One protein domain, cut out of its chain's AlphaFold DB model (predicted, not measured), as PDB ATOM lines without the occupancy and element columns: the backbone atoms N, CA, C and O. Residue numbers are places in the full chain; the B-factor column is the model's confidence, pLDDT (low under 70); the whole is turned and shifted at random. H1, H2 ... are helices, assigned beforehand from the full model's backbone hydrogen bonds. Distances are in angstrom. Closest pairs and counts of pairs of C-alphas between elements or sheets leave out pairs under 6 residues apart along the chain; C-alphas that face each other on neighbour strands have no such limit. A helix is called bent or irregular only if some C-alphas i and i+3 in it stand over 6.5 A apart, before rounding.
ATOM      1  N   TRP A 198       3.263 -81.068 -30.644       90.38
ATOM      2  CA  TRP A 198       1.929 -80.890 -31.218       90.38
ATOM      3  C   TRP A 198       1.078 -82.158 -31.086       90.38
ATOM      4  O   TRP A 198      -0.082 -82.105 -30.674       90.38
ATOM      5  N   HIS A 199       1.662 -83.318 -31.393       88.25
ATOM      6  CA  HIS A 199       0.963 -84.591 -31.292       88.25
ATOM      7  C   HIS A 199       0.467 -84.866 -29.866       88.25
ATOM      8  O   HIS A 199      -0.683 -85.271 -29.687       88.25
ATOM      9  N   LEU A 200       1.310 -84.625 -28.859       85.06
ATOM     10  CA  LEU A 200       0.957 -84.801 -27.452       85.06
ATOM     11  C   LEU A 200      -0.097 -83.801 -26.998       85.06
ATOM     12  O   LEU A 200      -1.051 -84.206 -26.340       85.06
ATOM     13  N   PHE A 201       0.032 -82.531 -27.387       86.88
ATOM     14  CA  PHE A 201      -0.948 -81.495 -27.066       86.88
ATOM     15  C   PHE A 201      -2.353 -81.887 -27.532       86.88
ATOM     16  O   PHE A 201      -3.308 -81.858 -26.760       86.88
ATOM     17  N   ARG A 202      -2.469 -82.356 -28.777       86.38
ATOM     18  CA  ARG A 202      -3.736 -82.798 -29.375       86.38
ATOM     19  C   ARG A 202      -4.380 -83.988 -28.649       86.38
ATOM     20  O   ARG A 202      -5.589 -84.174 -28.743       86.38
ATOM     21  N   GLN A 203      -3.591 -84.819 -27.970       82.56
ATOM     22  CA  GLN A 203      -4.091 -85.977 -27.219       82.56
ATOM     23  C   GLN A 203      -4.579 -85.621 -25.812       82.56
ATOM     24  O   GLN A 203      -5.209 -86.455 -25.159       82.56
ATOM     25  N   GLN A 204      -4.291 -84.413 -25.327       77.88
ATOM     26  CA  GLN A 204      -4.741 -83.988 -24.011       77.88
ATOM     27  C   GLN A 204      -6.245 -83.691 -24.041       77.88
ATOM     28  O   GLN A 204      -6.732 -83.052 -24.976       77.88
ATOM     29  N   PRO A 205      -7.007 -84.120 -23.021       62.47
ATOM     30  CA  PRO A 205      -8.383 -83.679 -22.885       62.47
ATOM     31  C   PRO A 205      -8.382 -82.154 -22.720       62.47
ATOM     32  O   PRO A 205      -7.768 -81.619 -21.793       62.47
ATOM     33  N   LEU A 206      -9.067 -81.456 -23.630       55.91
ATOM     34  CA  LEU A 206      -9.316 -80.008 -23.603       55.91
ATOM     35  C   LEU A 206     -10.250 -79.656 -22.428       55.91
ATOM     36  O   LEU A 206     -11.373 -79.199 -22.605       55.91
ATOM     37  N   THR A 207      -9.810 -79.920 -21.203       44.31
ATOM     38  CA  THR A 207     -10.587 -79.742 -19.965       44.31
ATOM     39  C   THR A 207     -10.439 -78.339 -19.361       44.31
ATOM     40  O   THR A 207     -10.929 -78.093 -18.264       44.31
ATOM     41  N   THR A 225     -17.230 -85.243 -40.293       90.88
ATOM     42  CA  THR A 225     -16.604 -85.162 -41.622       90.88
ATOM     43  C   THR A 225     -15.125 -84.793 -41.533       90.88
ATOM     44  O   THR A 225     -14.682 -84.176 -40.557       90.88
ATOM     45  N   CYS A 226     -14.352 -85.085 -42.585       92.44
ATOM     46  CA  CYS A 226     -12.963 -84.625 -42.706       92.44
ATOM     47  C   CYS A 226     -12.843 -83.107 -42.527       92.44
ATOM     48  O   CYS A 226     -11.943 -82.625 -41.840       92.44
ATOM     49  N   HIS A 227     -13.777 -82.345 -43.102       90.88
ATOM     50  CA  HIS A 227     -13.812 -80.890 -42.958       90.88
ATOM     51  C   HIS A 227     -14.039 -80.450 -41.514       90.88
ATOM     52  O   HIS A 227     -13.330 -79.565 -41.027       90.88
ATOM     53  N   GLY A 228     -14.967 -81.094 -40.803       88.56
ATOM     54  CA  GLY A 228     -15.189 -80.841 -39.382       88.56
ATOM     55  C   GLY A 228     -13.936 -81.106 -38.544       88.56
ATOM     56  O   GLY A 228     -13.528 -80.244 -37.765       88.56
ATOM     57  N   LEU A 229     -13.275 -82.249 -38.758       90.81
ATOM     58  CA  LEU A 229     -12.060 -82.626 -38.020       90.81
ATOM     59  C   LEU A 229     -10.888 -81.700 -38.296       90.81
ATOM     60  O   LEU A 229     -10.203 -81.293 -37.362       90.81
ATOM     61  N   LEU A 230     -10.651 -81.352 -39.560       91.94
ATOM     62  CA  LEU A 230      -9.575 -80.436 -39.926       91.94
ATOM     63  C   LEU A 230      -9.831 -79.035 -39.371       91.94
ATOM     64  O   LEU A 230      -8.914 -78.431 -38.823       91.94
ATOM     65  N   THR A 231     -11.074 -78.554 -39.415       90.81
ATOM     66  CA  THR A 231     -11.449 -77.268 -38.808       90.81
ATOM     67  C   THR A 231     -11.254 -77.286 -37.291       90.81
ATOM     68  O   THR A 231     -10.767 -76.321 -36.705       90.81
ATOM     69  N   GLN A 232     -11.613 -78.385 -36.625       89.06
ATOM     70  CA  GLN A 232     -11.387 -78.536 -35.189       89.06
ATOM     71  C   GLN A 232      -9.891 -78.609 -34.855       89.06
ATOM     72  O   GLN A 232      -9.450 -78.000 -33.879       89.06
ATOM     73  N   ALA A 233      -9.108 -79.326 -35.661       90.62
ATOM     74  CA  ALA A 233      -7.661 -79.404 -35.512       90.62
ATOM     75  C   ALA A 233      -7.009 -78.026 -35.686       90.62
ATOM     76  O   ALA A 233      -6.152 -77.672 -34.885       90.62
ATOM     77  N   ASP A 234      -7.464 -77.231 -36.655       92.06
ATOM     78  CA  ASP A 234      -6.987 -75.864 -36.893       92.06
ATOM     79  C   ASP A 234      -7.269 -74.938 -35.701       92.06
ATOM     80  O   ASP A 234      -6.362 -74.296 -35.175       92.06
ATOM     81  N   LYS A 235      -8.495 -74.973 -35.162       89.81
ATOM     82  CA  LYS A 235      -8.842 -74.237 -33.931       89.81
ATOM     83  C   LYS A 235      -8.024 -74.694 -32.723       89.81
ATOM     84  O   LYS A 235      -7.631 -73.891 -31.884       89.81
ATOM     85  N   THR A 236      -7.764 -75.994 -32.610       89.56
ATOM     86  CA  THR A 236      -6.917 -76.541 -31.538       89.56
ATOM     87  C   THR A 236      -5.466 -76.086 -31.706       89.56
ATOM     88  O   THR A 236      -4.765 -75.856 -30.723       89.56
ATOM     89  N   PHE A 237      -5.022 -75.915 -32.949       92.75
ATOM     90  CA  PHE A 237      -3.697 -75.416 -33.270       92.75
ATOM     91  C   PHE A 237      -3.522 -73.934 -32.897       92.75
ATOM     92  O   PHE A 237      -2.452 -73.562 -32.421       92.75
ATOM     93  N   ASP A 238      -4.571 -73.106 -33.001       90.88
ATOM     94  CA  ASP A 238      -4.559 -71.736 -32.454       90.88
ATOM     95  C   ASP A 238      -4.275 -71.730 -30.946       90.88
ATOM     96  O   ASP A 238      -3.423 -70.982 -30.465       90.88
ATOM     97  N   LEU A 239      -4.963 -72.599 -30.198       89.50
ATOM     98  CA  LEU A 239      -4.782 -72.724 -28.748       89.50
ATOM     99  C   LEU A 239      -3.369 -73.190 -28.402       89.50
ATOM    100  O   LEU A 239      -2.746 -72.658 -27.486       89.50
ATOM    101  N   PHE A 240      -2.854 -74.156 -29.163       89.81
ATOM    102  CA  PHE A 240      -1.488 -74.636 -29.018       89.81
ATOM    103  C   PHE A 240      -0.465 -73.516 -29.236       89.81
ATOM    104  O   PHE A 240       0.407 -73.313 -28.392       89.81
ATOM    105  N   ALA A 241      -0.590 -72.755 -30.326       89.25
ATOM    106  CA  ALA A 241       0.318 -71.653 -30.633       89.25
ATOM    107  C   ALA A 241       0.259 -70.542 -29.567       89.25
ATOM    108  O   ALA A 241       1.298 -70.006 -29.175       89.25
ATOM    109  N   ALA A 242      -0.934 -70.225 -29.057       87.06
ATOM    110  CA  ALA A 242      -1.105 -69.259 -27.976       87.06
ATOM    111  C   ALA A 242      -0.448 -69.737 -26.671       87.06
ATOM    112  O   ALA A 242       0.299 -68.987 -26.045       87.06
ATOM    113  N   GLN A 243      -0.667 -70.998 -26.286       84.25
ATOM    114  CA  GLN A 243      -0.067 -71.572 -25.082       84.25
ATOM    115  C   GLN A 243       1.456 -71.687 -25.191       84.25
ATOM    116  O   GLN A 243       2.162 -71.458 -24.206       84.25
ATOM    117  N   LEU A 244       1.973 -72.015 -26.376       84.75
ATOM    118  CA  LEU A 244       3.407 -72.055 -26.636       84.75
ATOM    119  C   LEU A 244       4.030 -70.660 -26.467       84.75
ATOM    120  O   LEU A 244       5.013 -70.519 -25.740       84.75
ATOM    121  N   ASN A 245       3.428 -69.624 -27.059       83.19
ATOM    122  CA  ASN A 245       3.894 -68.243 -26.909       83.19
ATOM    123  C   ASN A 245       3.829 -67.751 -25.458       83.19
ATOM    124  O   ASN A 245       4.802 -67.171 -24.970       83.19
ATOM    125  N   ASP A 246       2.728 -68.013 -24.749       82.00
ATOM    126  CA  ASP A 246       2.585 -67.638 -23.338       82.00
ATOM    127  C   ASP A 246       3.650 -68.318 -22.469       82.00
ATOM    128  O   ASP A 246       4.340 -67.669 -21.678       82.00
ATOM    129  N   THR A 247       3.872 -69.615 -22.695       77.75
ATOM    130  CA  THR A 247       4.892 -70.383 -21.981       77.75
ATOM    131  C   THR A 247       6.282 -69.791 -22.200       77.75
ATOM    132  O   THR A 247       7.030 -69.548 -21.249       77.75
ATOM    133  N   CYS A 248       6.652 -69.553 -23.457       77.06
ATOM    134  CA  CYS A 248       7.973 -69.041 -23.788       77.06
ATOM    135  C   CYS A 248       8.163 -67.584 -23.333       77.06
ATOM    136  O   CYS A 248       9.275 -67.201 -22.975       77.06
ATOM    137  N   THR A 249       7.093 -66.792 -23.253       79.56
ATOM    138  CA  THR A 249       7.124 -65.432 -22.690       79.56
ATOM    139  C   THR A 249       7.333 -65.460 -21.174       79.56
ATOM    140  O   THR A 249       8.202 -64.764 -20.646       79.56
ATOM    141  N   ASN A 250       6.610 -66.332 -20.469       77.56
ATOM    142  CA  ASN A 250       6.623 -66.441 -19.006       77.56
ATOM    143  C   ASN A 250       7.675 -67.430 -18.476       77.56
ATOM    144  O   ASN A 250       7.601 -67.897 -17.334       77.56
ATOM    145  N   TRP A 251       8.688 -67.749 -19.284       72.88
ATOM    146  CA  TRP A 251       9.595 -68.867 -19.034       72.88
ATOM    147  C   TRP A 251      10.334 -68.818 -17.698       72.88
ATOM    148  O   TRP A 251      10.556 -69.858 -17.080       72.88
ATOM    149  N   LYS A 252      10.673 -67.611 -17.229       70.31
ATOM    150  CA  LYS A 252      11.387 -67.387 -15.962       70.31
ATOM    151  C   LYS A 252      10.556 -67.743 -14.732       70.31
ATOM    152  O   LYS A 252      11.119 -67.967 -13.667       70.31
ATOM    153  N   THR A 253       9.233 -67.745 -14.868       72.56
ATOM    154  CA  THR A 253       8.283 -68.009 -13.778       72.56
ATOM    155  C   THR A 253       7.679 -69.409 -13.835       72.56
ATOM    156  O   THR A 253       6.965 -69.804 -12.916       72.56
ATOM    157  N   LEU A 254       7.962 -70.171 -14.893       69.25
ATOM    158  CA  LEU A 254       7.451 -71.526 -15.053       69.25
ATOM    159  C   LEU A 254       8.257 -72.536 -14.243       69.25
ATOM    160  O   LEU A 254       9.485 -72.489 -14.180       69.25
ATOM    161  N   SER A 255       7.554 -73.511 -13.670       69.06
ATOM    162  CA  SER A 255       8.200 -74.652 -13.038       69.06
ATOM    163  C   SER A 255       8.875 -75.544 -14.083       69.06
ATOM    164  O   SER A 255       8.415 -75.692 -15.217       69.06
ATOM    165  N   VAL A 256       9.944 -76.226 -13.666       66.62
ATOM    166  CA  VAL A 256      10.629 -77.242 -14.484       66.62
ATOM    167  C   VAL A 256       9.656 -78.340 -14.939       66.62
ATOM    168  O   VAL A 256       9.772 -78.843 -16.050       66.62
ATOM    169  N   SER A 257       8.647 -78.678 -14.130       68.19
ATOM    170  CA  SER A 257       7.602 -79.641 -14.499       68.19
ATOM    171  C   SER A 257       6.759 -79.197 -15.700       68.19
ATOM    172  O   SER A 257       6.470 -80.028 -16.558       68.19
ATOM    173  N   SER A 258       6.415 -77.910 -15.806       68.31
ATOM    174  CA  SER A 258       5.664 -77.365 -16.946       68.31
ATOM    175  C   SER A 258       6.476 -77.440 -18.235       68.31
ATOM    176  O   SER A 258       5.949 -77.811 -19.281       68.31
ATOM    177  N   TRP A 259       7.785 -77.196 -18.146       69.44
ATOM    178  CA  TRP A 259       8.699 -77.406 -19.267       69.44
ATOM    179  C   TRP A 259       8.735 -78.862 -19.701       69.44
ATOM    180  O   TRP A 259       8.647 -79.150 -20.893       69.44
ATOM    181  N   ILE A 260       8.848 -79.786 -18.743       70.81
ATOM    182  CA  ILE A 260       8.915 -81.226 -19.029       70.81
ATOM    183  C   ILE A 260       7.652 -81.734 -19.701       70.81
ATOM    184  O   ILE A 260       7.712 -82.639 -20.527       70.81
ATOM    185  N   HIS A 261       6.521 -81.131 -19.371       71.06
ATOM    186  CA  HIS A 261       5.259 -81.461 -19.995       71.06
ATOM    187  C   HIS A 261       5.180 -81.010 -21.462       71.06
ATOM    188  O   HIS A 261       4.604 -81.720 -22.280       71.06
ATOM    189  N   LEU A 262       5.789 -79.870 -21.797       71.38
ATOM    190  CA  LEU A 262       5.831 -79.343 -23.162       71.38
ATOM    191  C   LEU A 262       6.855 -80.057 -24.046       71.38
ATOM    192  O   LEU A 262       6.537 -80.375 -25.183       71.38
ATOM    193  N   PHE A 263       8.044 -80.366 -23.523       74.25
ATOM    194  CA  PHE A 263       9.105 -81.068 -24.259       74.25
ATOM    195  C   PHE A 263       9.504 -82.369 -23.550       74.25
ATOM    196  O   PHE A 263      10.578 -82.454 -22.952       74.25
ATOM    197  N   PRO A 264       8.653 -83.407 -23.572       69.44
ATOM    198  CA  PRO A 264       8.907 -84.607 -22.782       69.44
ATOM    199  C   PRO A 264      10.019 -85.496 -23.348       69.44
ATOM    200  O   PRO A 264      10.668 -86.198 -22.571       69.44
ATOM    201  N   ASP A 265      10.270 -85.469 -24.664       74.31
ATOM    202  CA  ASP A 265      11.304 -86.289 -25.305       74.31
ATOM    203  C   ASP A 265      12.522 -85.456 -25.731       74.31
ATOM    204  O   ASP A 265      12.501 -84.731 -26.726       74.31
ATOM    205  N   LYS A 266      13.627 -85.627 -24.997       73.56
ATOM    206  CA  LYS A 266      14.919 -84.979 -25.272       73.56
ATOM    207  C   LYS A 266      15.438 -85.274 -26.684       73.56
ATOM    208  O   LYS A 266      16.131 -84.443 -27.251       73.56
ATOM    209  N   ARG A 267      15.132 -86.443 -27.259       78.25
ATOM    210  CA  ARG A 267      15.669 -86.857 -28.570       78.25
ATOM    211  C   ARG A 267      15.104 -86.037 -29.724       78.25
ATOM    212  O   ARG A 267      15.745 -85.955 -30.766       78.25
ATOM    213  N   TYR A 268      13.921 -85.458 -29.538       78.12
ATOM    214  CA  TYR A 268      13.218 -84.692 -30.565       78.12
ATOM    215  C   TYR A 268      13.220 -83.191 -30.291       78.12
ATOM    216  O   TYR A 268      12.687 -82.444 -31.099       78.12
ATOM    217  N   ILE A 269      13.846 -82.730 -29.203       76.06
ATOM    218  CA  ILE A 269      13.742 -81.332 -28.785       76.06
ATOM    219  C   ILE A 269      14.308 -80.361 -29.831       76.06
ATOM    220  O   ILE A 269      13.624 -79.414 -30.193       76.06
ATOM    221  N   ASP A 270      15.485 -80.632 -30.401       75.94
ATOM    222  CA  ASP A 270      16.075 -79.785 -31.449       75.94
ATOM    223  C   ASP A 270      15.179 -79.717 -32.695       75.94
ATOM    224  O   ASP A 270      15.018 -78.666 -33.318       75.94
ATOM    225  N   TYR A 271      14.562 -80.850 -33.039       83.25
ATOM    226  CA  TYR A 271      13.663 -80.976 -34.181       83.25
ATOM    227  C   TYR A 271      12.344 -80.228 -33.958       83.25
ATOM    228  O   TYR A 271      11.944 -79.419 -34.793       83.25
ATOM    229  N   ASP A 272      11.684 -80.476 -32.824       82.31
ATOM    230  CA  ASP A 272      10.431 -79.828 -32.449       82.31
ATOM    231  C   ASP A 272      10.615 -78.316 -32.348       82.31
ATOM    232  O   ASP A 272       9.800 -77.561 -32.863       82.31
ATOM    233  N   LEU A 273      11.718 -77.851 -31.765       78.44
ATOM    234  CA  LEU A 273      11.986 -76.423 -31.648       78.44
ATOM    235  C   LEU A 273      12.257 -75.760 -32.996       78.44
ATOM    236  O   LEU A 273      11.732 -74.678 -33.234       78.44
ATOM    237  N   GLY A 274      12.997 -76.412 -33.897       82.50
ATOM    238  CA  GLY A 274      13.194 -75.895 -35.253       82.50
ATOM    239  C   GLY A 274      11.888 -75.799 -36.048       82.50
ATOM    240  O   GLY A 274      11.687 -74.852 -36.803       82.50
ATOM    241  N   ILE A 275      10.969 -76.750 -35.858       86.31
ATOM    242  CA  ILE A 275       9.662 -76.728 -36.527       86.31
ATOM    243  C   ILE A 275       8.711 -75.711 -35.903       86.31
ATOM    244  O   ILE A 275       7.922 -75.113 -36.627       86.31
ATOM    245  N   LEU A 276       8.766 -75.516 -34.585       86.31
ATOM    246  CA  LEU A 276       7.880 -74.614 -33.849       86.31
ATOM    247  C   LEU A 276       8.371 -73.160 -33.832       86.31
ATOM    248  O   LEU A 276       7.574 -72.272 -33.549       86.31
ATOM    249  N   GLU A 277       9.639 -72.900 -34.164       84.19
ATOM    250  CA  GLU A 277      10.231 -71.557 -34.240       84.19
ATOM    251  C   GLU A 277       9.362 -70.531 -34.997       84.19
ATOM    252  O   GLU A 277       9.175 -69.434 -34.467       84.19
ATOM    253  N   PRO A 278       8.753 -70.849 -36.160       87.94
ATOM    254  CA  PRO A 278       7.900 -69.910 -36.890       87.94
ATOM    255  C   PRO A 278       6.590 -69.535 -36.181       87.94
ATOM    256  O   PRO A 278       5.938 -68.580 -36.600       87.94
ATOM    257  N   LEU A 279       6.168 -70.287 -35.158       84.69
ATOM    258  CA  LEU A 279       4.973 -69.977 -34.359       84.69
ATOM    259  C   LEU A 279       5.249 -68.957 -33.256       84.69
ATOM    260  O   LEU A 279       4.307 -68.479 -32.624       84.69
ATOM    261  N   LEU A 280       6.520 -68.674 -32.989       81.75
ATOM    262  CA  LEU A 280       6.932 -67.825 -31.889       81.75
ATOM    263  C   LEU A 280       7.105 -66.387 -32.343       81.75
ATOM    264  O   LEU A 280       7.641 -66.112 -33.419       81.75
ATOM    265  N   ASP A 281       6.743 -65.464 -31.460       79.00
ATOM    266  CA  ASP A 281       7.094 -64.064 -31.647       79.00
ATOM    267  C   ASP A 281       8.618 -63.901 -31.735       79.00
ATOM    268  O   ASP A 281       9.373 -64.480 -30.949       79.00
ATOM    269  N   ALA A 282       9.088 -63.040 -32.642       76.00
ATOM    270  CA  ALA A 282      10.520 -62.810 -32.876       76.00
ATOM    271  C   ALA A 282      11.291 -62.368 -31.612       76.00
ATOM    272  O   ALA A 282      12.501 -62.561 -31.506       76.00
ATOM    273  N   VAL A 283      10.585 -61.777 -30.642       73.75
ATOM    274  CA  VAL A 283      11.121 -61.369 -29.331       73.75
ATOM    275  C   VAL A 283      11.389 -62.581 -28.426       73.75
ATOM    276  O   VAL A 283      12.266 -62.539 -27.564       73.75
ATOM    277  N   VAL A 284      10.656 -63.671 -28.643       70.19
ATOM    278  CA  VAL A 284      10.641 -64.888 -27.829       70.19
ATOM    279  C   VAL A 284      11.522 -65.988 -28.440       70.19
ATOM    280  O   VAL A 284      12.077 -66.810 -27.715       70.19
ATOM    281  N   THR A 285      11.771 -65.965 -29.751       69.50
ATOM    282  CA  THR A 285      12.657 -66.916 -30.447       69.50
ATOM    283  C   THR A 285      14.050 -67.102 -29.804       69.50
ATOM    284  O   THR A 285      14.485 -68.245 -29.648       69.50
ATOM    285  N   PRO A 286      14.773 -66.051 -29.353       70.19
ATOM    286  CA  PRO A 286      16.081 -66.224 -28.705       70.19
ATOM    287  C   PRO A 286      16.005 -66.936 -27.346       70.19
ATOM    288  O   PRO A 286      16.970 -67.575 -26.927       70.19
ATOM    289  N   ILE A 287      14.864 -66.838 -26.661       67.88
ATOM    290  CA  ILE A 287      14.610 -67.486 -25.367       67.88
ATOM    291  C   ILE A 287      14.500 -69.000 -25.557       67.88
ATOM    292  O   ILE A 287      14.984 -69.769 -24.729       67.88
ATOM    293  N   LEU A 288      13.952 -69.432 -26.690       63.94
ATOM    294  CA  LEU A 288      13.845 -70.837 -27.062       63.94
ATOM    295  C   LEU A 288      15.207 -71.556 -27.099       63.94
ATOM    296  O   LEU A 288      15.322 -72.702 -26.667       63.94
ATOM    297  N   LYS A 289      16.262 -70.853 -27.535       64.69
ATOM    298  CA  LYS A 289      17.650 -71.352 -27.516       64.69
ATOM    299  C   LYS A 289      18.226 -71.451 -26.101       64.69
ATOM    300  O   LYS A 289      18.944 -72.392 -25.797       64.69
ATOM    301  N   GLN A 290      17.867 -70.532 -25.207       65.12
ATOM    302  CA  GLN A 290      18.277 -70.615 -23.796       65.12
ATOM    303  C   GLN A 290      17.575 -71.775 -23.073       65.12
ATOM    304  O   GLN A 290      18.160 -72.431 -22.212       65.12
ATOM    305  N   ILE A 291      16.329 -72.065 -23.455       62.94
ATOM    306  CA  ILE A 291      15.579 -73.234 -22.987       62.94
ATOM    307  C   ILE A 291      16.242 -74.536 -23.486       62.94
ATOM    308  O   ILE A 291      16.354 -75.490 -22.720       62.94
ATOM    309  N   LEU A 292      16.758 -74.566 -24.720       62.94
ATOM    310  CA  LEU A 292      17.561 -75.674 -25.265       62.94
ATOM    311  C   LEU A 292      18.809 -75.993 -24.440       62.94
ATOM    312  O   LEU A 292      19.068 -77.160 -24.133       62.94
ATOM    313  N   ASP A 293      19.547 -74.959 -24.043       65.38
ATOM    314  CA  ASP A 293      20.750 -75.102 -23.218       65.38
ATOM    315  C   ASP A 293      20.412 -75.677 -21.829       65.38
ATOM    316  O   ASP A 293      21.119 -76.539 -21.300       65.38
ATOM    317  N   PHE A 294      19.275 -75.272 -21.251       66.62
ATOM    318  CA  PHE A 294      18.753 -75.867 -20.016       66.62
ATOM    319  C   PHE A 294      18.408 -77.358 -20.194       66.62
ATOM    320  O   PHE A 294      18.736 -78.191 -19.346       66.62
ATOM    321  N   TRP A 295      17.763 -77.712 -21.304       63.31
ATOM    322  CA  TRP A 295      17.276 -79.063 -21.581       63.31
ATOM    323  C   TRP A 295      18.368 -80.079 -21.903       63.31
ATOM    324  O   TRP A 295      18.306 -81.228 -21.451       63.31
ATOM    325  N   THR A 296      19.394 -79.660 -22.637       64.62
ATOM    326  CA  THR A 296      20.587 -80.474 -22.893       64.62
ATOM    327  C   THR A 296      21.367 -80.756 -21.603       64.62
ATOM    328  O   THR A 296      21.887 -81.862 -21.446       64.62
ATOM    329  N   GLY A 297      21.349 -79.827 -20.635       63.41
ATOM    330  CA  GLY A 297      21.956 -79.962 -19.303       63.41
ATOM    331  C   GLY A 297      21.076 -80.579 -18.199       63.41
ATOM    332  O   GLY A 297      21.545 -80.733 -17.068       63.41
ATOM    333  N   ARG A 298      19.820 -80.954 -18.491       64.31
ATOM    334  CA  ARG A 298      18.803 -81.362 -17.493       64.31
ATOM    335  C   ARG A 298      19.228 -82.519 -16.580       64.31
ATOM    336  O   ARG A 298      18.823 -82.553 -15.420       64.31
ATOM    337  N   GLU A 299      20.032 -83.459 -17.069       60.12
ATOM    338  CA  GLU A 299      20.511 -84.605 -16.275       60.12
ATOM    339  C   GLU A 299      21.398 -84.165 -15.097       60.12
ATOM    340  O   GLU A 299      21.263 -84.693 -13.996       60.12
ATOM    341  N   ASN A 300      22.212 -83.122 -15.283       57.47
ATOM    342  CA  ASN A 300      23.049 -82.565 -14.215       57.47
ATOM    343  C   ASN A 300      22.221 -81.796 -13.172       57.47
ATOM    344  O   ASN A 300      22.563 -81.784 -11.992       57.47
ATOM    345  N   LEU A 301      21.114 -81.177 -13.594       54.78
ATOM    346  CA  LEU A 301      20.217 -80.410 -12.723       54.78
ATOM    347  C   LEU A 301      19.271 -81.309 -11.914       54.78
ATOM    348  O   LEU A 301      19.057 -81.064 -10.731       54.78
ATOM    349  N   MET A 302      18.749 -82.382 -12.513       52.69
ATOM    350  CA  MET A 302      17.908 -83.362 -11.809       52.69
ATOM    351  C   MET A 302      18.682 -84.073 -10.685       52.69
ATOM    352  O   MET A 302      18.111 -84.305  -9.623       52.69
ATOM    353  N   CYS A 303      19.980 -84.343 -10.877       48.72
ATOM    354  CA  CYS A 303      20.863 -84.870  -9.829       48.72
ATOM    355  C   CYS A 303      21.073 -83.896  -8.656       48.72
ATOM    356  O   CYS A 303      21.275 -84.343  -7.532       48.72
ATOM    357  N   LEU A 304      21.015 -82.580  -8.891       43.53
ATOM    358  CA  LEU A 304      21.162 -81.558  -7.844       43.53
ATOM    359  C   LEU A 304      19.867 -81.321  -7.054       43.53
ATOM    360  O   LEU A 304      19.929 -80.956  -5.888       43.53
ATOM    361  N   CYS A 305      18.697 -81.528  -7.663       44.88
ATOM    362  CA  CYS A 305      17.397 -81.343  -7.003       44.88
ATOM    363  C   CYS A 305      16.900 -82.579  -6.230       44.88
ATOM    364  O   CYS A 305      15.856 -82.506  -5.584       44.88
ATOM    365  N   GLN A 306      17.606 -83.710  -6.319       38.66
ATOM    366  CA  GLN A 306      17.336 -84.935  -5.552       38.66
ATOM    367  C   GLN A 306      18.320 -85.147  -4.382       38.66
ATOM    368  O   GLN A 306      18.253 -86.190  -3.729       38.66
TER     369      GLN A 306
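Overview. This is residues 198 to 207 and 225 to 306 of the 307 residues of the protein "Hypothetical protein" of Rotaria magnacalcarata (UniProt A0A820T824). A long helix, H2, stands free over residues 226 to 232, and its other end meets a helical hairpin, H4 and H5, set crosswise to it. Short H1 packs on H2, H3 sits near H1, H2 and H5, and H6 trails from H5. The printed part has 92 residues, with six named helices, H1 to H6 in order along the chain, that hold 71 of them, and no named strand; its class is all helix, and it is only just compact, close to loose, with a radius of gyration of the C-alphas of 14.7 A and spans of 50 by 29 by 24 A.

Along the chain. H1 is residues 198 to 203, from C-alpha (1.929, -80.890, -31.218); H2 226 to 249, 34.2 A; H3 256 to 262; H4 266 to 279, 20.2 A, irregular, C-alphas 267 and 270 being 7.6 A apart; H5 285 to 296, 17.4 A; H6 298 to 305.

Arrangement. H1 only just touches H2, residues 236 to 240 alone, with 3 pairs of C-alphas within 8 A, closest Phe 201 and Phe 240, 7.2 A. H4 and H5 touch, closest C-alphas Glu 277 and Thr 285, 6.5 A, at a shallow tilt of 5 degrees, opposite ways. H2 is close but not clearly touching H4, at 81 degrees, about perpendicular. Every O i to N i+4 pair is within hydrogen-bond range in H1, H2 and H3, but 6 of 10 in H4, 6 of 8 in H5 and 3 of 4 in H6.

Size, cuts and confidence. Residues 208 to 224 are not printed, a 23.1 A gap between C-alphas 207 and 225. Of the links printed whole, none is long. pLDDT is under 70 in 31 residues, among them 287 to 306.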